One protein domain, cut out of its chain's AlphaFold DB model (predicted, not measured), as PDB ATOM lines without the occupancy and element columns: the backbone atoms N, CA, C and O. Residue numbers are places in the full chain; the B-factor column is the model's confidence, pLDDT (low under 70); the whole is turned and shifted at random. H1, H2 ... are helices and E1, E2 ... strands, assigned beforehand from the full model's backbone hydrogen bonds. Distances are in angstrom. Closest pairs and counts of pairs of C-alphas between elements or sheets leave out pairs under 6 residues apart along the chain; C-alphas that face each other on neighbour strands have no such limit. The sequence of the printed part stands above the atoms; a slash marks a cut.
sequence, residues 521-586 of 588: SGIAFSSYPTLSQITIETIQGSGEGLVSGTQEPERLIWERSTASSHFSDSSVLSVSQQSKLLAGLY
ATOM      1  N   SER A 521      97.462  95.179  96.970       92.06
ATOM      2  CA  SER A 521      98.700  94.664  97.549       92.06
ATOM      3  C   SER A 521      99.720  94.392  96.454       92.06
ATOM      4  O   SER A 521      99.383  94.342  95.273       92.06
ATOM      5  N   GLY A 522     100.990  94.256  96.828       91.12
ATOM      6  CA  GLY A 522     102.036  94.135  95.830       91.12
ATOM      7  C   GLY A 522     103.409  93.796  96.376       91.12
ATOM      8  O   GLY A 522     103.621  93.716  97.589       91.12
ATOM      9  N   ILE A 523     104.347  93.618  95.452       90.69
ATOM     10  CA  ILE A 523     105.774  93.439  95.719       90.69
ATOM     11  C   ILE A 523     106.525  94.561  95.005       90.69
ATOM     12  O   ILE A 523     106.241  94.876  93.853       90.69
ATOM     13  N   ALA A 524     107.497  95.156  95.690       90.44
ATOM     14  CA  ALA A 524     108.388  96.149  95.110       90.44
ATOM     15  C   ALA A 524     109.828  95.636  95.132       90.44
ATOM     16  O   ALA A 524     110.342  95.218  96.170       90.44
ATOM     17  N   PHE A 525     110.489  95.717  93.986       90.75
ATOM     18  CA  PHE A 525     111.903  95.439  93.826       90.75
ATOM     19  C   PHE A 525     112.635  96.748  93.568       90.75
ATOM     20  O   PHE A 525     112.373  97.436  92.582       90.75
ATOM     21  N   SER A 526     113.596  97.080  94.426       89.06
ATOM     22  CA  SER A 526     114.431  98.266  94.239       89.06
ATOM     23  C   SER A 526     115.449  98.104  93.107       89.06
ATOM     24  O   SER A 526     116.008  99.101  92.670       89.06
ATOM     25  N   SER A 527     115.746  96.889  92.654       86.88
ATOM     26  CA  SER A 527     116.797  96.639  91.659       86.88
ATOM     27  C   SER A 527     116.570  95.311  90.935       86.88
ATOM     28  O   SER A 527     117.307  94.346  91.138       86.88
ATOM     29  N   TYR A 528     115.496  95.243  90.149       83.31
ATOM     30  CA  TYR A 528     115.153  94.090  89.315       83.31
ATOM     31  C   TYR A 528     114.342  94.555  88.094       83.31
ATOM     32  O   TYR A 528     113.469  95.409  88.271       83.31
ATOM     33  N   PRO A 529     114.575  94.009  86.882       81.38
ATOM     34  CA  PRO A 529     115.608  93.025  86.525       81.38
ATOM     35  C   PRO A 529     117.023  93.617  86.443       81.38
ATOM     36  O   PRO A 529     117.999  92.871  86.441       81.38
ATOM     37  N   THR A 530     117.152  94.946  86.398       87.81
ATOM     38  CA  THR A 530     118.439  95.652  86.378       87.81
ATOM     39  C   THR A 530     118.638  96.488  87.642       87.81
ATOM     40  O   THR A 530     117.697  96.788  88.376       87.81
ATOM     41  N   LEU A 531     119.879  96.918  87.891       86.81
ATOM     42  CA  LEU A 531     120.199  97.815  89.008       86.81
ATOM     43  C   LEU A 531     119.596  99.221  88.847       86.81
ATOM     44  O   LEU A 531     119.434  99.931  89.838       86.81
ATOM     45  N   SER A 532     119.262  99.636  87.621       88.25
ATOM     46  CA  SER A 532     118.701 100.961  87.339       88.25
ATOM     47  C   SER A 532     117.177 101.012  87.459       88.25
ATOM     48  O   SER A 532     116.619 102.103  87.548       88.25
ATOM     49  N   GLN A 533     116.501  99.867  87.570       90.25
ATOM     50  CA  GLN A 533     115.041  99.792  87.533       90.25
ATOM     51  C   GLN A 533     114.421  99.530  88.906       90.25
ATOM     52  O   GLN A 533     114.942  98.748  89.706       90.25
ATOM     53  N   ILE A 534     113.312 100.218  89.183       92.00
ATOM     54  CA  ILE A 534     112.369  99.852  90.244       92.00
ATOM     55  C   ILE A 534     111.207  99.141  89.569       92.00
ATOM     56  O   ILE A 534     110.609  99.694  88.650       92.00
ATOM     57  N   THR A 535     110.878  97.945  90.041       92.81
ATOM     58  CA  THR A 535     109.706  97.205  89.564       92.81
ATOM     59  C   THR A 535     108.704  97.081  90.698       92.81
ATOM     60  O   THR A 535     109.066  96.628  91.781       92.81
ATOM     61  N   ILE A 536     107.455  97.472  90.463       92.56
ATOM     62  CA  ILE A 536     106.344  97.299  91.403       92.56
ATOM     63  C   ILE A 536     105.286  96.440  90.731       92.56
ATOM     64  O   ILE A 536     104.816  96.768  89.648       92.56
ATOM     65  N   GLU A 537     104.909  95.350  91.380       92.81
ATOM     66  CA  GLU A 537     103.843  94.453  90.948       92.81
ATOM     67  C   GLU A 537     102.660  94.601  91.891       92.81
ATOM     68  O   GLU A 537     102.842  94.492  93.101       92.81
ATOM     69  N   THR A 538     101.471  94.858  91.351       93.38
ATOM     70  CA  THR A 538     100.258  95.130  92.131       93.38
ATOM     71  C   THR A 538      99.118  94.202  91.724       93.38
ATOM     72  O   THR A 538      98.889  93.983  90.538       93.38
ATOM     73  N   ILE A 539      98.371  93.701  92.705       92.44
ATOM     74  CA  ILE A 539      97.125  92.946  92.530       92.44
ATOM     75  C   ILE A 539      96.002  93.555  93.378       92.44
ATOM     76  O   ILE A 539      96.255  94.326  94.310       92.44
ATOM     77  N   GLN A 540      94.756  93.194  93.066       90.19
ATOM     78  CA  GLN A 540      93.604  93.538  93.900       90.19
ATOM     79  C   GLN A 540      93.516  92.608  95.115       90.19
ATOM     80  O   GLN A 540      93.760  91.405  95.016       90.19
ATOM     81  N   GLY A 541      93.119  93.156  96.261       88.62
ATOM     82  CA  GLY A 541      92.926  92.370  97.476       88.62
ATOM     83  C   GLY A 541      94.231  91.939  98.155       88.62
ATOM     84  O   GLY A 541      95.253  92.628  98.103       88.62
ATOM     85  N   SER A 542      94.185  90.787  98.829       85.62
ATOM     86  CA  SER A 542      95.297  90.227  99.610       85.62
ATOM     87  C   SER A 542      96.474  89.775  98.740       85.62
ATOM     88  O   SER A 542      96.292  89.180  97.679       85.62
ATOM     89  N   GLY A 543      97.695  89.963  99.252       83.62
ATOM     90  CA  GLY A 543      98.952  89.650  98.555       83.62
ATOM     91  C   GLY A 543      99.200  88.161  98.296       83.62
ATOM     92  O   GLY A 543     100.167  87.806  97.623       83.62
ATOM     93  N   GLU A 544      98.353  87.272  98.817       81.25
ATOM     94  CA  GLU A 544      98.484  85.821  98.650       81.25
ATOM     95  C   GLU A 544      98.408  85.385  97.183       81.25
ATOM     96  O   GLU A 544      99.166  84.507  96.759       81.25
ATOM     97  N   GLY A 545      97.549  86.032  96.386       78.62
ATOM     98  CA  GLY A 545      97.404  85.734  94.959       78.62
ATOM     99  C   GLY A 545      98.702  85.932  94.175       78.62
ATOM    100  O   GLY A 545      99.033  85.135  93.298       78.62
ATOM    101  N   LEU A 546      99.479  86.947  94.563       81.44
ATOM    102  CA  LEU A 546     100.756  87.289  93.949       81.44
ATOM    103  C   LEU A 546     101.860  86.308  94.362       81.44
ATOM    104  O   LEU A 546     102.604  85.817  93.520       81.44
ATOM    105  N   VAL A 547     101.940  85.964  95.653       76.62
ATOM    106  CA  VAL A 547     102.956  85.028  96.174       76.62
ATOM    107  C   VAL A 547     102.724  83.595  95.677       76.62
ATOM    108  O   VAL A 547     103.683  82.864  95.440       76.62
ATOM    109  N   SER A 548     101.462  83.191  95.513       75.00
ATOM    110  CA  SER A 548     101.086  81.871  94.984       75.00
ATOM    111  C   SER A 548     101.139  81.778  93.454       75.00
ATOM    112  O   SER A 548     101.081  80.671  92.922       75.00
ATOM    113  N   GLY A 549     101.245  82.911  92.748       81.12
ATOM    114  CA  GLY A 549     101.200  82.972  91.285       81.12
ATOM    115  C   GLY A 549      99.819  82.675  90.690       81.12
ATOM    116  O   GLY A 549      99.726  82.268  89.537       81.12
ATOM    117  N   THR A 550      98.747  82.834  91.473       83.81
ATOM    118  CA  THR A 550      97.362  82.576  91.035       83.81
ATOM    119  C   THR A 550      96.675  83.807  90.444       83.81
ATOM    120  O   THR A 550      95.632  83.670  89.808       83.81
ATOM    121  N   GLN A 551      97.252  84.997  90.630       84.62
ATOM    122  CA  GLN A 551      96.790  86.250  90.032       84.62
ATOM    123  C   GLN A 551      97.919  86.910  89.239       84.62
ATOM    124  O   GLN A 551      99.045  87.009  89.728       84.62
ATOM    125  N   GLU A 552      97.610  87.387  88.032       87.69
ATOM    126  CA  GLU A 552      98.553  88.173  87.233       87.69
ATOM    127  C   GLU A 552      98.605  89.624  87.746       87.69
ATOM    128  O   GLU A 552      97.558  90.273  87.828       87.69
ATOM    129  N   PRO A 553      99.791  90.150  88.111       91.44
ATOM    130  CA  PRO A 553      99.920  91.521  88.585       91.44
ATOM    131  C   PRO A 553      99.955  92.550  87.456       91.44
ATOM    132  O   PRO A 553     100.501  92.307  86.381       91.44
ATOM    133  N   GLU A 554      99.512  93.766  87.773       92.31
ATOM    134  CA  GLU A 554      99.931  94.957  87.040       92.31
ATOM    135  C   GLU A 554     101.348  95.345  87.439       92.31
ATOM    136  O   GLU A 554     101.646  95.535  88.621       92.31
ATOM    137  N   ARG A 555     102.227  95.474  86.446       92.38
ATOM    138  CA  ARG A 555     103.637  95.789  86.640       92.38
ATOM    139  C   ARG A 555     103.933  97.223  86.220       92.38
ATOM    140  O   ARG A 555     103.784  97.579  85.055       92.38
ATOM    141  N   LEU A 556     104.449  98.005  87.160       92.12
ATOM    142  CA  LEU A 556     105.119  99.278  86.924       92.12
ATOM    143  C   LEU A 556     106.630  99.047  86.883       92.12
ATOM    144  O   LEU A 556     107.208  98.569  87.857       92.12
ATOM    145  N   ILE A 557     107.274  99.440  85.788       92.25
ATOM    146  CA  ILE A 557     108.729  99.570  85.696       92.25
ATOM    147  C   ILE A 557     109.063 101.058  85.672       92.25
ATOM    148  O   ILE A 557     108.574 101.797  84.817       92.25
ATOM    149  N   TRP A 558     109.903 101.496  86.603       90.88
ATOM    150  CA  TRP A 558     110.424 102.855  86.656       90.88
ATOM    151  C   TRP A 558     111.934 102.859  86.419       90.88
ATOM    152  O   TRP A 558     112.695 102.192  87.127       90.88
ATOM    153  N   GLU A 559     112.366 103.612  85.410       90.56
ATOM    154  CA  GLU A 559     113.761 103.719  84.993       90.56
ATOM    155  C   GLU A 559     114.404 104.958  85.626       90.56
ATOM    156  O   GLU A 559     114.093 106.093  85.258       90.56
ATOM    157  N   ARG A 560     115.356 104.743  86.544       86.94
ATOM    158  CA  ARG A 560     116.053 105.825  87.265       86.94
ATOM    159  C   ARG A 560     116.746 106.810  86.342       86.94
ATOM    160  O   ARG A 560     116.737 108.006  86.604       86.94
ATOM    161  N   SER A 561     117.389 106.291  85.298       86.19
ATOM    162  CA  SER A 561     118.261 107.078  84.421       86.19
ATOM    163  C   SER A 561     117.498 108.112  83.594       86.19
ATOM    164  O   SER A 561     118.025 109.183  83.306       86.19
ATOM    165  N   THR A 562     116.255 107.801  83.233       87.44
ATOM    166  CA  THR A 562     115.405 108.650  82.386       87.44
ATOM    167  C   THR A 562     114.220 109.244  83.142       87.44
ATOM    168  O   THR A 562     113.463 110.012  82.555       87.44
ATOM    169  N   ALA A 563     114.046 108.878  84.418       84.94
ATOM    170  CA  ALA A 563     112.868 109.181  85.229       84.94
ATOM    171  C   ALA A 563     111.544 108.829  84.520       84.94
ATOM    172  O   ALA A 563     110.528 109.498  84.705       84.94
ATOM    173  N   SER A 564     111.554 107.779  83.693       88.19
ATOM    174  CA  SER A 564     110.389 107.335  82.929       88.19
ATOM    175  C   SER A 564     109.696 106.155  83.608       88.19
ATOM    176  O   SER A 564     110.312 105.391  84.351       88.19
ATOM    177  N   SER A 565     108.390 106.021  83.371       88.44
ATOM    178  CA  SER A 565     107.573 104.930  83.901       88.44
ATOM    179  C   SER A 565     106.847 104.203  82.780       88.44
ATOM    180  O   SER A 565     106.440 104.817  81.794       88.44
ATOM    181  N   HIS A 566     106.684 102.896  82.947       90.31
ATOM    182  CA  HIS A 566     105.935 102.039  82.045       90.31
ATOM    183  C   HIS A 566     105.050 101.095  82.861       90.31
ATOM    184  O   HIS A 566     105.563 100.310  83.661       90.31
ATOM    185  N   PHE A 567     103.738 101.147  82.638       89.50
ATOM    186  CA  PHE A 567     102.768 100.200  83.196       89.50
ATOM    187  C   PHE A 567     102.460  99.105  82.168       89.50
ATOM    188  O   PHE A 567     102.474  99.368  80.968       89.50
ATOM    189  N   SER A 568     102.215  97.874  82.614       88.12
ATOM    190  CA  SER A 568     101.683  96.810  81.753       88.12
ATOM    191  C   SER A 568     100.232  97.087  81.339       88.12
ATOM    192  O   SER A 568      99.523  97.798  82.042       88.12
ATOM    193  N   ASP A 569      99.758  96.453  80.259       78.88
ATOM    194  CA  ASP A 569      98.402  96.629  79.685       78.88
ATOM    195  C   ASP A 569      97.229  96.146  80.583       78.88
ATOM    196  O   ASP A 569      96.073  96.079  80.165       78.88
ATOM    197  N   SER A 570      97.509  95.795  81.833       74.44
ATOM    198  CA  SER A 570      96.550  95.439  82.886       74.44
ATOM    199  C   SER A 570      95.912  96.681  83.527       74.44
ATOM    200  O   SER A 570      96.535  97.734  83.583       74.44
ATOM    201  N   SER A 571      94.703  96.549  84.080       78.19
ATOM    202  CA  SER A 571      93.931  97.659  84.679       78.19
ATOM    203  C   SER A 571      93.617  97.456  86.171       78.19
ATOM    204  O   SER A 571      92.504  97.712  86.629       78.19
ATOM    205  N   VAL A 572      94.590  96.970  86.945       86.56
ATOM    206  CA  VAL A 572      94.455  96.777  88.401       86.56
ATOM    207  C   VAL A 572      94.418  98.126  89.125       86.56
ATOM    208  O   VAL A 572      93.609  98.320  90.036       86.56
ATOM    209  N   LEU A 573      95.278  99.059  88.717       87.56
ATOM    210  CA  LEU A 573      95.380 100.416  89.227       87.56
ATOM    211  C   LEU A 573      94.542 101.372  88.375       87.56
ATOM    212  O   LEU A 573      94.651 101.433  87.153       87.56
ATOM    213  N   SER A 574      93.751 102.217  89.031       88.62
ATOM    214  CA  SER A 574      93.164 103.387  88.372       88.62
ATOM    215  C   SER A 574      94.239 104.424  88.025       88.62
ATOM    216  O   SER A 574      95.252 104.546  88.715       88.62
ATOM    217  N   VAL A 575      93.969 105.279  87.034       86.94
ATOM    218  CA  VAL A 575      94.853 106.403  86.650       86.94
ATOM    219  C   VAL A 575      95.223 107.290  87.853       86.94
ATOM    220  O   VAL A 575      96.358 107.756  87.981       86.94
ATOM    221  N   SER A 576      94.283 107.498  88.782       88.88
ATOM    222  CA  SER A 576      94.540 108.247  90.020       88.88
ATOM    223  C   SER A 576      95.519 107.520  90.952       88.88
ATOM    224  O   SER A 576      96.407 108.156  91.521       88.88
ATOM    225  N   GLN A 577      95.394 106.198  91.095       89.38
ATOM    226  CA  GLN A 577      96.307 105.390  91.910       89.38
ATOM    227  C   GLN A 577      97.703 105.304  91.280       89.38
ATOM    228  O   GLN A 577      98.685 105.477  91.999       89.38
ATOM    229  N   GLN A 578      97.803 105.145  89.955       87.94
ATOM    230  CA  GLN A 578      99.077 105.207  89.228       87.94
ATOM    231  C   GLN A 578      99.782 106.555  89.459       87.94
ATOM    232  O   GLN A 578     100.961 106.592  89.809       87.94
ATOM    233  N   SER A 579      99.038 107.664  89.367       86.62
ATOM    234  CA  SER A 579      99.573 109.011  89.610       86.62
ATOM    235  C   SER A 579     100.101 109.183  91.041       86.62
ATOM    236  O   SER A 579     101.175 109.747  91.244       86.62
ATOM    237  N   LYS A 580      99.374 108.671  92.045       86.56
ATOM    238  CA  LYS A 580      99.812 108.690  93.452       86.56
ATOM    239  C   LYS A 580     101.062 107.840  93.684       86.56
ATOM    240  O   LYS A 580     101.956 108.275  94.405       86.56
ATOM    241  N   LEU A 581     101.128 106.651  93.082       85.88
ATOM    242  CA  LEU A 581     102.279 105.754  93.194       85.88
ATOM    243  C   LEU A 581     103.547 106.408  92.625       85.88
ATOM    244  O   LEU A 581     104.589 106.400  93.277       85.88
ATOM    245  N   LEU A 582     103.438 107.042  91.453       85.81
ATOM    246  CA  LEU A 582     104.542 107.778  90.831       85.81
ATOM    247  C   LEU A 582     104.998 108.975  91.674       85.81
ATOM    248  O   LEU A 582     106.198 109.160  91.860       85.81
ATOM    249  N   ALA A 583     104.064 109.741  92.246       84.69
ATOM    250  CA  ALA A 583     104.396 110.852  93.141       84.69
ATOM    251  C   ALA A 583     105.144 110.391  94.409       84.69
ATOM    252  O   ALA A 583     105.963 111.131  94.945       84.69
ATOM    253  N   GLY A 584     104.890 109.166  94.886       79.12
ATOM    254  CA  GLY A 584     105.618 108.573  96.011       79.12
ATOM    255  C   GLY A 584     107.030 108.092  95.658       79.12
ATOM    256  O   GLY A 584     107.919 108.150  96.504       79.12
ATOM    257  N   LEU A 585     107.254 107.640  94.419       76.19
ATOM    258  CA  LEU A 585     108.586 107.267  93.920       76.19
ATOM    259  C   LEU A 585     109.472 108.488  93.643       76.19
ATOM    260  O   LEU A 585     110.697 108.374  93.685       76.19
ATOM    261  N   TYR A 586     108.854 109.641  93.381       70.00
ATOM    262  CA  TYR A 586     109.528 110.904  93.109       70.00
ATOM    263  C   TYR A 586     108.850 112.056  93.873       70.00
ATOM    264  O   TYR A 586     108.085 112.827  93.286       70.00
TER     265      TYR A 586
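Overview. This is residues 521 to 586 of the 588 residues of the protein "PPDK_N domain-containing protein" of Anaerolineales bacterium (UniProt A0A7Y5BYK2). A twisted antiparallel sheet, E1-E2-E3-E4, has H2 slanting over one face and short H1 over the other. The printed part has 66 residues, mixed in class, with two named helices and four named strands, running E1-E2-H1-E3-E4-H2. It is compact, radius of gyration of the C-alphas 11.7 A, spanning 33 by 26 by 20 A.

Along the chain. Find E1, residues 521 to 525, from C-alpha 521 at (98.700, 94.664, 97.549). Next come E2, 533 to 540, 23.2 A long; H1, 544 to 548; E3, 554 to 559; E4, 564 to 567; and H2, 575 to 585, its last C-alpha at (108.586, 107.267, 93.920).

Arrangement. In hairpin E1-E2, N 523 and O 537 are within hydrogen-bond range, 2.9 A; between E2 and E3, N 536 and O 556, 2.8 A. H1, height 8.9 A over the sheet, is only just over E1, by 3 C-alphas. H2, on the opposite face, runs slantwise over E3 and E4, 40 degrees to E3 on the local plane. In both helices every O i to N i+4 pair is within range.

Size, cuts and confidence. The printed part has no cut, no long link and no residue under pLDDT 70.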